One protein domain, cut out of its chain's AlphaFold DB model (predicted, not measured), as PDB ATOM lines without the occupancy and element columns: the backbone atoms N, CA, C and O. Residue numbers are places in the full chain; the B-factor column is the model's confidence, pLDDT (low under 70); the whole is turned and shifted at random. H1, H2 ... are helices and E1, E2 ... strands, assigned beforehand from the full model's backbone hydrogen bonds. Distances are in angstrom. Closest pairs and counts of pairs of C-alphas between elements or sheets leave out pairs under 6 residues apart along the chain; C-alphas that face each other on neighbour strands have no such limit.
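This is residues 116 to 179 of the 237 residues of an uncharacterized protein of Sphaerobolus stellatus (strain SS14) (UniProt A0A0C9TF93). This is a piece with little regular structure: a small two-stranded hairpin, E1 and E2, then a long loop that folds back beside E2, the short helix H1 and a long looped tail, residues 163 to 179. The printed part has 64 residues, of which 14 are in named elements, in the order E1, E2, H1; the class is mixed, and the sheet E1 - E2 is antiparallel. It is only just compact, close to loose, with a radius of gyration of the C-alphas of 12.6 A and spans of 33 by 29 by 22 A.

E1, residues 127 to 130, begins at C-alpha 127 (-38.315, -11.975, -16.824) and measures 10.0 A. E2, residues 137 to 140, measures 10.2 A. H1, residues 157 to 162, measures 8.7 A and ends at C-alpha 162 (-25.519, -28.268, -24.863).

E1 and E2 form an antiparallel hairpin at 155 degrees, with N 129 and O 138 within hydrogen-bond range at 2.8 A. Residues 138 to 139 of E2 also pair antiparallel with residues 151 to 152. The closest C-alphas of E2 and H1, Ile 137 and Ile 157, are 6.8 A apart. In H1 every O i to N i+4 pair is within hydrogen-bond range.

The farthest C-alphas, Ser 147 and Arg 179, are 34.4 A apart. The printed part has no cut; the link E2 to H1 is long. Residues 119 to 124 have pLDDT under 70.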
ATOM      1  N   ARG A 116     -34.342 -12.982 -28.755       83.00
ATOM      2  CA  ARG A 116     -35.798 -12.904 -28.681       83.00
ATOM      3  C   ARG A 116     -36.279 -13.771 -27.533       83.00
ATOM      4  O   ARG A 116     -36.034 -14.973 -27.515       83.00
ATOM      5  N   THR A 117     -36.987 -13.159 -26.599       80.38
ATOM      6  CA  THR A 117     -37.665 -13.860 -25.516       80.38
ATOM      7  C   THR A 117     -39.163 -13.638 -25.666       80.38
ATOM      8  O   THR A 117     -39.630 -12.508 -25.806       80.38
ATOM      9  N   ASP A 118     -39.923 -14.730 -25.710       80.75
ATOM     10  CA  ASP A 118     -41.381 -14.672 -25.707       80.75
ATOM     11  C   ASP A 118     -41.865 -14.963 -24.288       80.75
ATOM     12  O   ASP A 118     -41.733 -16.078 -23.776       80.75
ATOM     13  N   HIS A 119     -42.367 -13.926 -23.627       69.75
ATOM     14  CA  HIS A 119     -42.952 -14.041 -22.303       69.75
ATOM     15  C   HIS A 119     -44.463 -14.080 -22.479       69.75
ATOM     16  O   HIS A 119     -45.107 -13.042 -22.643       69.75
ATOM     17  N   HIS A 120     -45.042 -15.281 -22.440       62.53
ATOM     18  CA  HIS A 120     -46.493 -15.398 -22.376       62.53
ATOM     19  C   HIS A 120     -46.974 -14.628 -21.138       62.53
ATOM     20  O   HIS A 120     -46.432 -14.814 -20.045       62.53
ATOM     21  N   SER A 121     -47.943 -13.731 -21.328       53.06
ATOM     22  CA  SER A 121     -48.392 -12.699 -20.381       53.06
ATOM     23  C   SER A 121     -49.170 -13.259 -19.184       53.06
ATOM     24  O   SER A 121     -50.280 -12.834 -18.866       53.06
ATOM     25  N   ILE A 122     -48.589 -14.231 -18.491       54.03
ATOM     26  CA  ILE A 122     -49.047 -14.674 -17.184       54.03
ATOM     27  C   ILE A 122     -48.455 -13.676 -16.189       54.03
ATOM     28  O   ILE A 122     -47.241 -13.525 -16.124       54.03
ATOM     29  N   CYS A 123     -49.310 -12.973 -15.448       53.59
ATOM     30  CA  CYS A 123     -48.989 -11.800 -14.619       53.59
ATOM     31  C   CYS A 123     -47.950 -12.028 -13.489       53.59
ATOM     32  O   CYS A 123     -47.701 -11.116 -12.709       53.59
ATOM     33  N   ASP A 124     -47.349 -13.216 -13.403       62.09
ATOM     34  CA  ASP A 124     -46.401 -13.644 -12.371       62.09
ATOM     35  C   ASP A 124     -45.173 -14.380 -12.961       62.09
ATOM     36  O   ASP A 124     -44.495 -15.119 -12.247       62.09
ATOM     37  N   SER A 125     -44.882 -14.239 -14.261       72.25
ATOM     38  CA  SER A 125     -43.699 -14.863 -14.868       72.25
ATOM     39  C   SER A 125     -42.424 -14.051 -14.615       72.25
ATOM     40  O   SER A 125     -42.409 -12.822 -14.667       72.25
ATOM     41  N   GLU A 126     -41.339 -14.755 -14.290       79.69
ATOM     42  CA  GLU A 126     -40.003 -14.167 -14.176       79.69
ATOM     43  C   GLU A 126     -39.532 -13.680 -15.553       79.69
ATOM     44  O   GLU A 126     -39.737 -14.353 -16.570       79.69
ATOM     45  N   LEU A 127     -38.881 -12.517 -15.596       85.94
ATOM     46  CA  LEU A 127     -38.315 -11.975 -16.824       85.94
ATOM     47  C   LEU A 127     -36.884 -12.491 -16.995       85.94
ATOM     48  O   LEU A 127     -36.009 -12.221 -16.171       85.94
ATOM     49  N   PHE A 128     -36.649 -13.200 -18.096       88.62
ATOM     50  CA  PHE A 128     -35.321 -13.639 -18.514       88.62
ATOM     51  C   PHE A 128     -34.735 -12.629 -19.495       88.62
ATOM     52  O   PHE A 128     -35.353 -12.304 -20.507       88.62
ATOM     53  N   ILE A 129     -33.531 -12.159 -19.204       91.06
ATOM     54  CA  ILE A 129     -32.777 -11.215 -20.024       91.06
ATOM     55  C   ILE A 129     -31.488 -11.914 -20.438       91.06
ATOM     56  O   ILE A 129     -30.747 -12.400 -19.588       91.06
ATOM     57  N   ILE A 130     -31.215 -11.968 -21.738       92.44
ATOM     58  CA  ILE A 130     -30.014 -12.608 -22.279       92.44
ATOM     59  C   ILE A 130     -29.081 -11.514 -22.785       92.44
ATOM     60  O   ILE A 130     -29.496 -10.643 -23.552       92.44
ATOM     61  N   GLU A 131     -27.823 -11.553 -22.359       92.38
ATOM     62  CA  GLU A 131     -26.789 -10.674 -22.891       92.38
ATOM     63  C   GLU A 131     -26.288 -11.234 -24.241       92.38
ATOM     64  O   GLU A 131     -25.802 -12.366 -24.276       92.38
ATOM     65  N   PRO A 132     -26.417 -10.495 -25.361       88.88
ATOM     66  CA  PRO A 132     -26.181 -11.049 -26.696       88.88
ATOM     67  C   PRO A 132     -24.745 -11.505 -26.997       88.88
ATOM     68  O   PRO A 132     -24.574 -12.376 -27.844       88.88
ATOM     69  N   GLN A 133     -23.715 -10.907 -26.384       87.38
ATOM     70  CA  GLN A 133     -22.312 -11.195 -26.727       87.38
ATOM     71  C   GLN A 133     -21.789 -12.463 -26.039       87.38
ATOM     72  O   GLN A 133     -21.161 -13.313 -26.664       87.38
ATOM     73  N   SER A 134     -22.042 -12.584 -24.741       91.38
ATOM     74  CA  SER A 134     -21.590 -13.677 -23.879       91.38
ATOM     75  C   SER A 134     -22.612 -14.807 -23.784       91.38
ATOM     76  O   SER A 134     -22.237 -15.954 -23.552       91.38
ATOM     77  N   GLY A 135     -23.899 -14.518 -23.995       91.88
ATOM     78  CA  GLY A 135     -24.989 -15.469 -23.774       91.88
ATOM     79  C   GLY A 135     -25.332 -15.672 -22.299       91.88
ATOM     80  O   GLY A 135     -26.029 -16.627 -21.957       91.88
ATOM     81  N   GLU A 136     -24.837 -14.808 -21.414       94.88
ATOM     82  CA  GLU A 136     -25.162 -14.838 -19.991       94.88
ATOM     83  C   GLU A 136     -26.631 -14.494 -19.760       94.88
ATOM     84  O   GLU A 136     -27.193 -13.600 -20.398       94.88
ATOM     85  N   ILE A 137     -27.247 -15.208 -18.821       92.56
ATOM     86  CA  ILE A 137     -28.674 -15.088 -18.543       92.56
ATOM     87  C   ILE A 137     -28.858 -14.394 -17.202       92.56
ATOM     88  O   ILE A 137     -28.247 -14.749 -16.190       92.56
ATOM     89  N   TYR A 138     -29.752 -13.420 -17.200       92.19
ATOM     90  CA  TYR A 138     -30.146 -12.652 -16.043       92.19
ATOM     91  C   TYR A 138     -31.642 -12.826 -15.785       92.19
ATOM     92  O   TYR A 138     -32.447 -12.849 -16.714       92.19
ATOM     93  N   LEU A 139     -32.007 -12.937 -14.515       89.88
ATOM     94  CA  LEU A 139     -33.363 -13.126 -14.033       89.88
ATOM     95  C   LEU A 139     -33.800 -11.892 -13.256       89.88
ATOM     96  O   LEU A 139     -33.141 -11.478 -12.295       89.88
ATOM     97  N   LEU A 140     -34.942 -11.341 -13.653       87.94
ATOM     98  CA  LEU A 140     -35.669 -10.348 -12.881       87.94
ATOM     99  C   LEU A 140     -36.956 -10.993 -12.334       87.94
ATOM    100  O   LEU A 140     -37.865 -11.302 -13.112       87.94
ATOM    101  N   PRO A 141     -37.044 -11.219 -11.011       85.06
ATOM    102  CA  PRO A 141     -38.231 -11.796 -10.392       85.06
ATOM    103  C   PRO A 141     -39.495 -10.934 -10.599       85.06
ATOM    104  O   PRO A 141     -39.390  -9.708 -10.640       85.06
ATOM    105  N   PRO A 142     -40.710 -11.521 -10.625       81.81
ATOM    106  CA  PRO A 142     -41.954 -10.824 -10.992       81.81
ATOM    107  C   PRO A 142     -42.330  -9.669 -10.053       81.81
ATOM    108  O   PRO A 142     -43.075  -8.768 -10.424       81.81
ATOM    109  N   LYS A 143     -41.840  -9.712  -8.810       81.44
ATOM    110  CA  LYS A 143     -42.118  -8.731  -7.748       81.44
ATOM    111  C   LYS A 143     -40.865  -7.976  -7.303       81.44
ATOM    112  O   LYS A 143     -40.842  -7.449  -6.194       81.44
ATOM    113  N   ALA A 144     -39.830  -7.960  -8.139       81.75
ATOM    114  CA  ALA A 144     -38.607  -7.234  -7.848       81.75
ATOM    115  C   ALA A 144     -38.880  -5.722  -7.794       81.75
ATOM    116  O   ALA A 144     -39.458  -5.139  -8.715       81.75
ATOM    117  N   ALA A 145     -38.467  -5.078  -6.706       82.06
ATOM    118  CA  ALA A 145     -38.396  -3.630  -6.631       82.06
ATOM    119  C   ALA A 145     -37.288  -3.109  -7.571       82.06
ATOM    120  O   ALA A 145     -36.326  -3.826  -7.840       82.06
ATOM    121  N   PRO A 146     -37.329  -1.839  -8.021       79.00
ATOM    122  CA  PRO A 146     -36.271  -1.264  -8.863       79.00
ATOM    123  C   PRO A 146     -34.871  -1.270  -8.224       79.00
ATOM    124  O   PRO A 146     -33.876  -1.068  -8.912       79.00
ATOM    125  N   SER A 147     -34.801  -1.443  -6.901       82.38
ATOM    126  CA  SER A 147     -33.567  -1.563  -6.123       82.38
ATOM    127  C   SER A 147     -33.069  -2.998  -5.966       82.38
ATOM    128  O   SER A 147     -31.957  -3.189  -5.474       82.38
ATOM    129  N   ASP A 148     -33.886  -3.995  -6.305       85.06
ATOM    130  CA  ASP A 148     -33.513  -5.391  -6.128       85.06
ATOM    131  C   ASP A 148     -32.461  -5.779  -7.174       85.06
ATOM    132  O   ASP A 148     -32.562  -5.386  -8.342       85.06
ATOM    133  N   PRO A 149     -31.414  -6.522  -6.776       84.44
ATOM    134  CA  PRO A 149     -30.341  -6.864  -7.687       84.44
ATOM    135  C   PRO A 149     -30.834  -7.840  -8.754       84.44
ATOM    136  O   PRO A 149     -31.514  -8.825  -8.462       84.44
ATOM    137  N   LEU A 150     -30.412  -7.594  -9.990       89.00
ATOM    138  CA  LEU A 150     -30.595  -8.532 -11.086       89.00
ATOM    139  C   LEU A 150     -29.807  -9.816 -10.789       89.00
ATOM    140  O   LEU A 150     -28.608  -9.765 -10.504       89.00
ATOM    141  N   GLN A 151     -30.472 -10.968 -10.840       90.38
ATOM    142  CA  GLN A 151     -29.838 -12.244 -10.521       90.38
ATOM    143  C   GLN A 151     -29.205 -12.834 -11.778       90.38
ATOM    144  O   GLN A 151     -29.881 -13.013 -12.782       90.38
ATOM    145  N   ARG A 152     -27.912 -13.154 -11.739       92.56
ATOM    146  CA  ARG A 152     -27.230 -13.843 -12.842       92.56
ATOM    147  C   ARG A 152     -27.322 -15.355 -12.649       92.56
ATOM    148  O   ARG A 152     -27.022 -15.851 -11.562       92.56
ATOM    149  N   LEU A 153     -27.699 -16.079 -13.697       90.44
ATOM    150  CA  LEU A 153     -27.658 -17.538 -13.699       90.44
ATOM    151  C   LEU A 153     -26.204 -18.026 -13.829       90.44
ATOM    152  O   LEU A 153     -25.390 -17.378 -14.480       90.44
ATOM    153  N   PRO A 154     -25.859 -19.187 -13.247       91.25
ATOM    154  CA  PRO A 154     -24.498 -19.725 -13.301       91.25
ATOM    155  C   PRO A 154     -24.117 -20.329 -14.662       91.25
ATOM    156  O   PRO A 154     -22.973 -20.743 -14.831       91.25
ATOM    157  N   LEU A 155     -25.070 -20.437 -15.590       91.75
ATOM    158  CA  LEU A 155     -24.910 -21.099 -16.880       91.75
ATOM    159  C   LEU A 155     -25.364 -20.168 -18.003       91.75
ATOM    160  O   LEU A 155     -26.402 -19.510 -17.884       91.75
ATOM    161  N   SER A 156     -24.600 -20.149 -19.095       93.94
ATOM    162  CA  SER A 156     -24.935 -19.389 -20.299       93.94
ATOM    163  C   SER A 156     -25.950 -20.131 -21.172       93.94
ATOM    164  O   SER A 156     -26.124 -21.349 -21.059       93.94
ATOM    165  N   ILE A 157     -26.595 -19.418 -22.099       92.50
ATOM    166  CA  ILE A 157     -27.558 -20.020 -23.029       92.50
ATOM    167  C   ILE A 157     -26.927 -21.147 -23.856       92.50
ATOM    168  O   ILE A 157     -27.553 -22.185 -24.045       92.50
ATOM    169  N   GLN A 158     -25.662 -21.000 -24.273       92.12
ATOM    170  CA  GLN A 158     -24.964 -22.027 -25.051       92.12
ATOM    171  C   GLN A 158     -24.775 -23.305 -24.229       92.12
ATOM    172  O   GLN A 158     -25.053 -24.397 -24.718       92.12
ATOM    173  N   GLN A 159     -24.382 -23.172 -22.960       93.62
ATOM    174  CA  GLN A 159     -24.224 -24.314 -22.059       93.62
ATOM    175  C   GLN A 159     -25.564 -25.008 -21.796       93.62
ATOM    176  O   GLN A 159     -25.637 -26.234 -21.827       93.62
ATOM    177  N   LEU A 160     -26.637 -24.241 -21.573       93.00
ATOM    178  CA  LEU A 160     -27.981 -24.799 -21.387       93.00
ATOM    179  C   LEU A 160     -28.457 -25.574 -22.621       93.00
ATOM    180  O   LEU A 160     -29.068 -26.634 -22.484       93.00
ATOM    181  N   VAL A 161     -28.151 -25.079 -23.823       93.62
ATOM    182  CA  VAL A 161     -28.465 -25.781 -25.072       93.62
ATOM    183  C   VAL A 161     -27.649 -27.068 -25.211       93.62
ATOM    184  O   VAL A 161     -28.196 -28.081 -25.637       93.62
ATOM    185  N   GLU A 162     -26.378 -27.076 -24.813       92.94
ATOM    186  CA  GLU A 162     -25.519 -28.268 -24.863       92.94
ATOM    187  C   GLU A 162     -25.920 -29.355 -23.858       92.94
ATOM    188  O   GLU A 162     -25.809 -30.542 -24.157       92.94
ATOM    189  N   MET A 163     -26.409 -28.964 -22.679       92.62
ATOM    190  CA  MET A 163     -26.908 -29.895 -21.657       92.62
ATOM    191  C   MET A 163     -28.359 -30.328 -21.893       92.62
ATOM    192  O   MET A 163     -28.899 -31.111 -21.116       92.62
ATOM    193  N   SER A 164     -28.996 -29.813 -22.944       92.31
ATOM    194  CA  SER A 164     -30.359 -30.169 -23.319       92.31
ATOM    195  C   SER A 164     -30.501 -31.676 -23.599       92.31
ATOM    196  O   SER A 164     -29.653 -32.255 -24.285       92.31
ATOM    197  N   PRO A 165     -31.603 -32.316 -23.167       93.38
ATOM    198  CA  PRO A 165     -32.651 -31.775 -22.300       93.38
ATOM    199  C   PRO A 165     -32.231 -31.781 -20.821       93.38
ATOM    200  O   PRO A 165     -31.597 -32.730 -20.358       93.38
ATOM    201  N   PHE A 166     -32.651 -30.772 -20.051       89.62
ATOM    202  CA  PHE A 166     -32.350 -30.696 -18.614       89.62
ATOM    203  C   PHE A 166     -33.514 -30.127 -17.783       89.62
ATOM    204  O   PHE A 166     -34.435 -29.504 -18.310       89.62
ATOM    205  N   SER A 167     -33.442 -30.312 -16.465       87.75
ATOM    206  CA  SER A 167     -34.333 -29.703 -15.465       87.75
ATOM    207  C   SER A 167     -33.489 -29.083 -14.354       87.75
ATOM    208  O   SER A 167     -32.436 -29.623 -14.007       87.75
ATOM    209  N   PHE A 168     -33.924 -27.953 -13.792       82.94
ATOM    210  CA  PHE A 168     -33.211 -27.349 -12.668       82.94
ATOM    211  C   PHE A 168     -33.500 -28.115 -11.366       82.94
ATOM    212  O   PHE A 168     -34.647 -28.491 -11.109       82.94
ATOM    213  N   PRO A 169     -32.488 -28.336 -10.510       78.62
ATOM    214  CA  PRO A 169     -32.705 -28.945  -9.204       78.62
ATOM    215  C   PRO A 169     -33.603 -28.036  -8.352       78.62
ATOM    216  O   PRO A 169     -33.285 -26.869  -8.140       78.62
ATOM    217  N   GLY A 170     -34.730 -28.570  -7.872       76.44
ATOM    218  CA  GLY A 170     -35.758 -27.810  -7.145       76.44
ATOM    219  C   GLY A 170     -36.937 -27.339  -8.004       76.44
ATOM    220  O   GLY A 170     -37.898 -26.804  -7.462       76.44
ATOM    221  N   ASP A 171     -36.894 -27.588  -9.313       75.81
ATOM    222  CA  ASP A 171     -37.953 -27.261 -10.267       75.81
ATOM    223  C   ASP A 171     -38.265 -28.475 -11.155       75.81
ATOM    224  O   ASP A 171     -38.028 -28.503 -12.363       75.81
ATOM    225  N   GLU A 172     -38.776 -29.530 -10.518       74.31
ATOM    226  CA  GLU A 172     -39.064 -30.818 -11.168       74.31
ATOM    227  C   GLU A 172     -40.284 -30.769 -12.109       74.31
ATOM    228  O   GLU A 172     -40.583 -31.742 -12.797       74.31
ATOM    229  N   GLY A 173     -40.997 -29.637 -12.156       81.94
ATOM    230  CA  GLY A 173     -42.171 -29.442 -13.008       81.94
ATOM    231  C   GLY A 173     -41.854 -28.970 -14.428       81.94
ATOM    232  O   GLY A 173     -42.757 -28.955 -15.267       81.94
ATOM    233  N   ARG A 174     -40.608 -28.568 -14.713       83.88
ATOM    234  CA  ARG A 174     -40.204 -27.999 -16.007       83.88
ATOM    235  C   ARG A 174     -39.039 -28.777 -16.622       83.88
ATOM    236  O   ARG A 174     -38.064 -29.120 -15.956       83.88
ATOM    237  N   VAL A 175     -39.140 -29.036 -17.924       88.75
ATOM    238  CA  VAL A 175     -38.059 -29.595 -18.745       88.75
ATOM    239  C   VAL A 175     -37.691 -28.557 -19.791       88.75
ATOM    240  O   VAL A 175     -38.551 -28.082 -20.533       88.75
ATOM    241  N   PHE A 176     -36.414 -28.209 -19.842       87.88
ATOM    242  CA  PHE A 176     -35.860 -27.251 -20.783       87.88
ATOM    243  C   PHE A 176     -35.229 -28.002 -21.950       87.88
ATOM    244  O   PHE A 176     -34.431 -28.923 -21.763       87.88
ATOM    245  N   VAL A 177     -35.599 -27.594 -23.162       92.88
ATOM    246  CA  VAL A 177     -35.077 -28.149 -24.411       92.88
ATOM    247  C   VAL A 177     -34.438 -27.016 -25.197       92.88
ATOM    248  O   VAL A 177     -35.116 -26.084 -25.623       92.88
ATOM    249  N   GLY A 178     -33.127 -27.098 -25.377       91.44
ATOM    250  CA  GLY A 178     -32.366 -26.227 -26.261       91.44
ATOM    251  C   GLY A 178     -32.231 -26.808 -27.668       91.44
ATOM    252  O   GLY A 178     -32.172 -28.027 -27.847       91.44
ATOM    253  N   ARG A 179     -32.143 -25.916 -28.656       89.81
ATOM    254  CA  ARG A 179     -31.796 -26.208 -30.051       89.81
ATOM    255  C   ARG A 179     -30.666 -25.264 -30.460       89.81
ATOM    256  O   ARG A 179     -30.661 -24.121 -30.025       89.81
TER     257      ARG A 179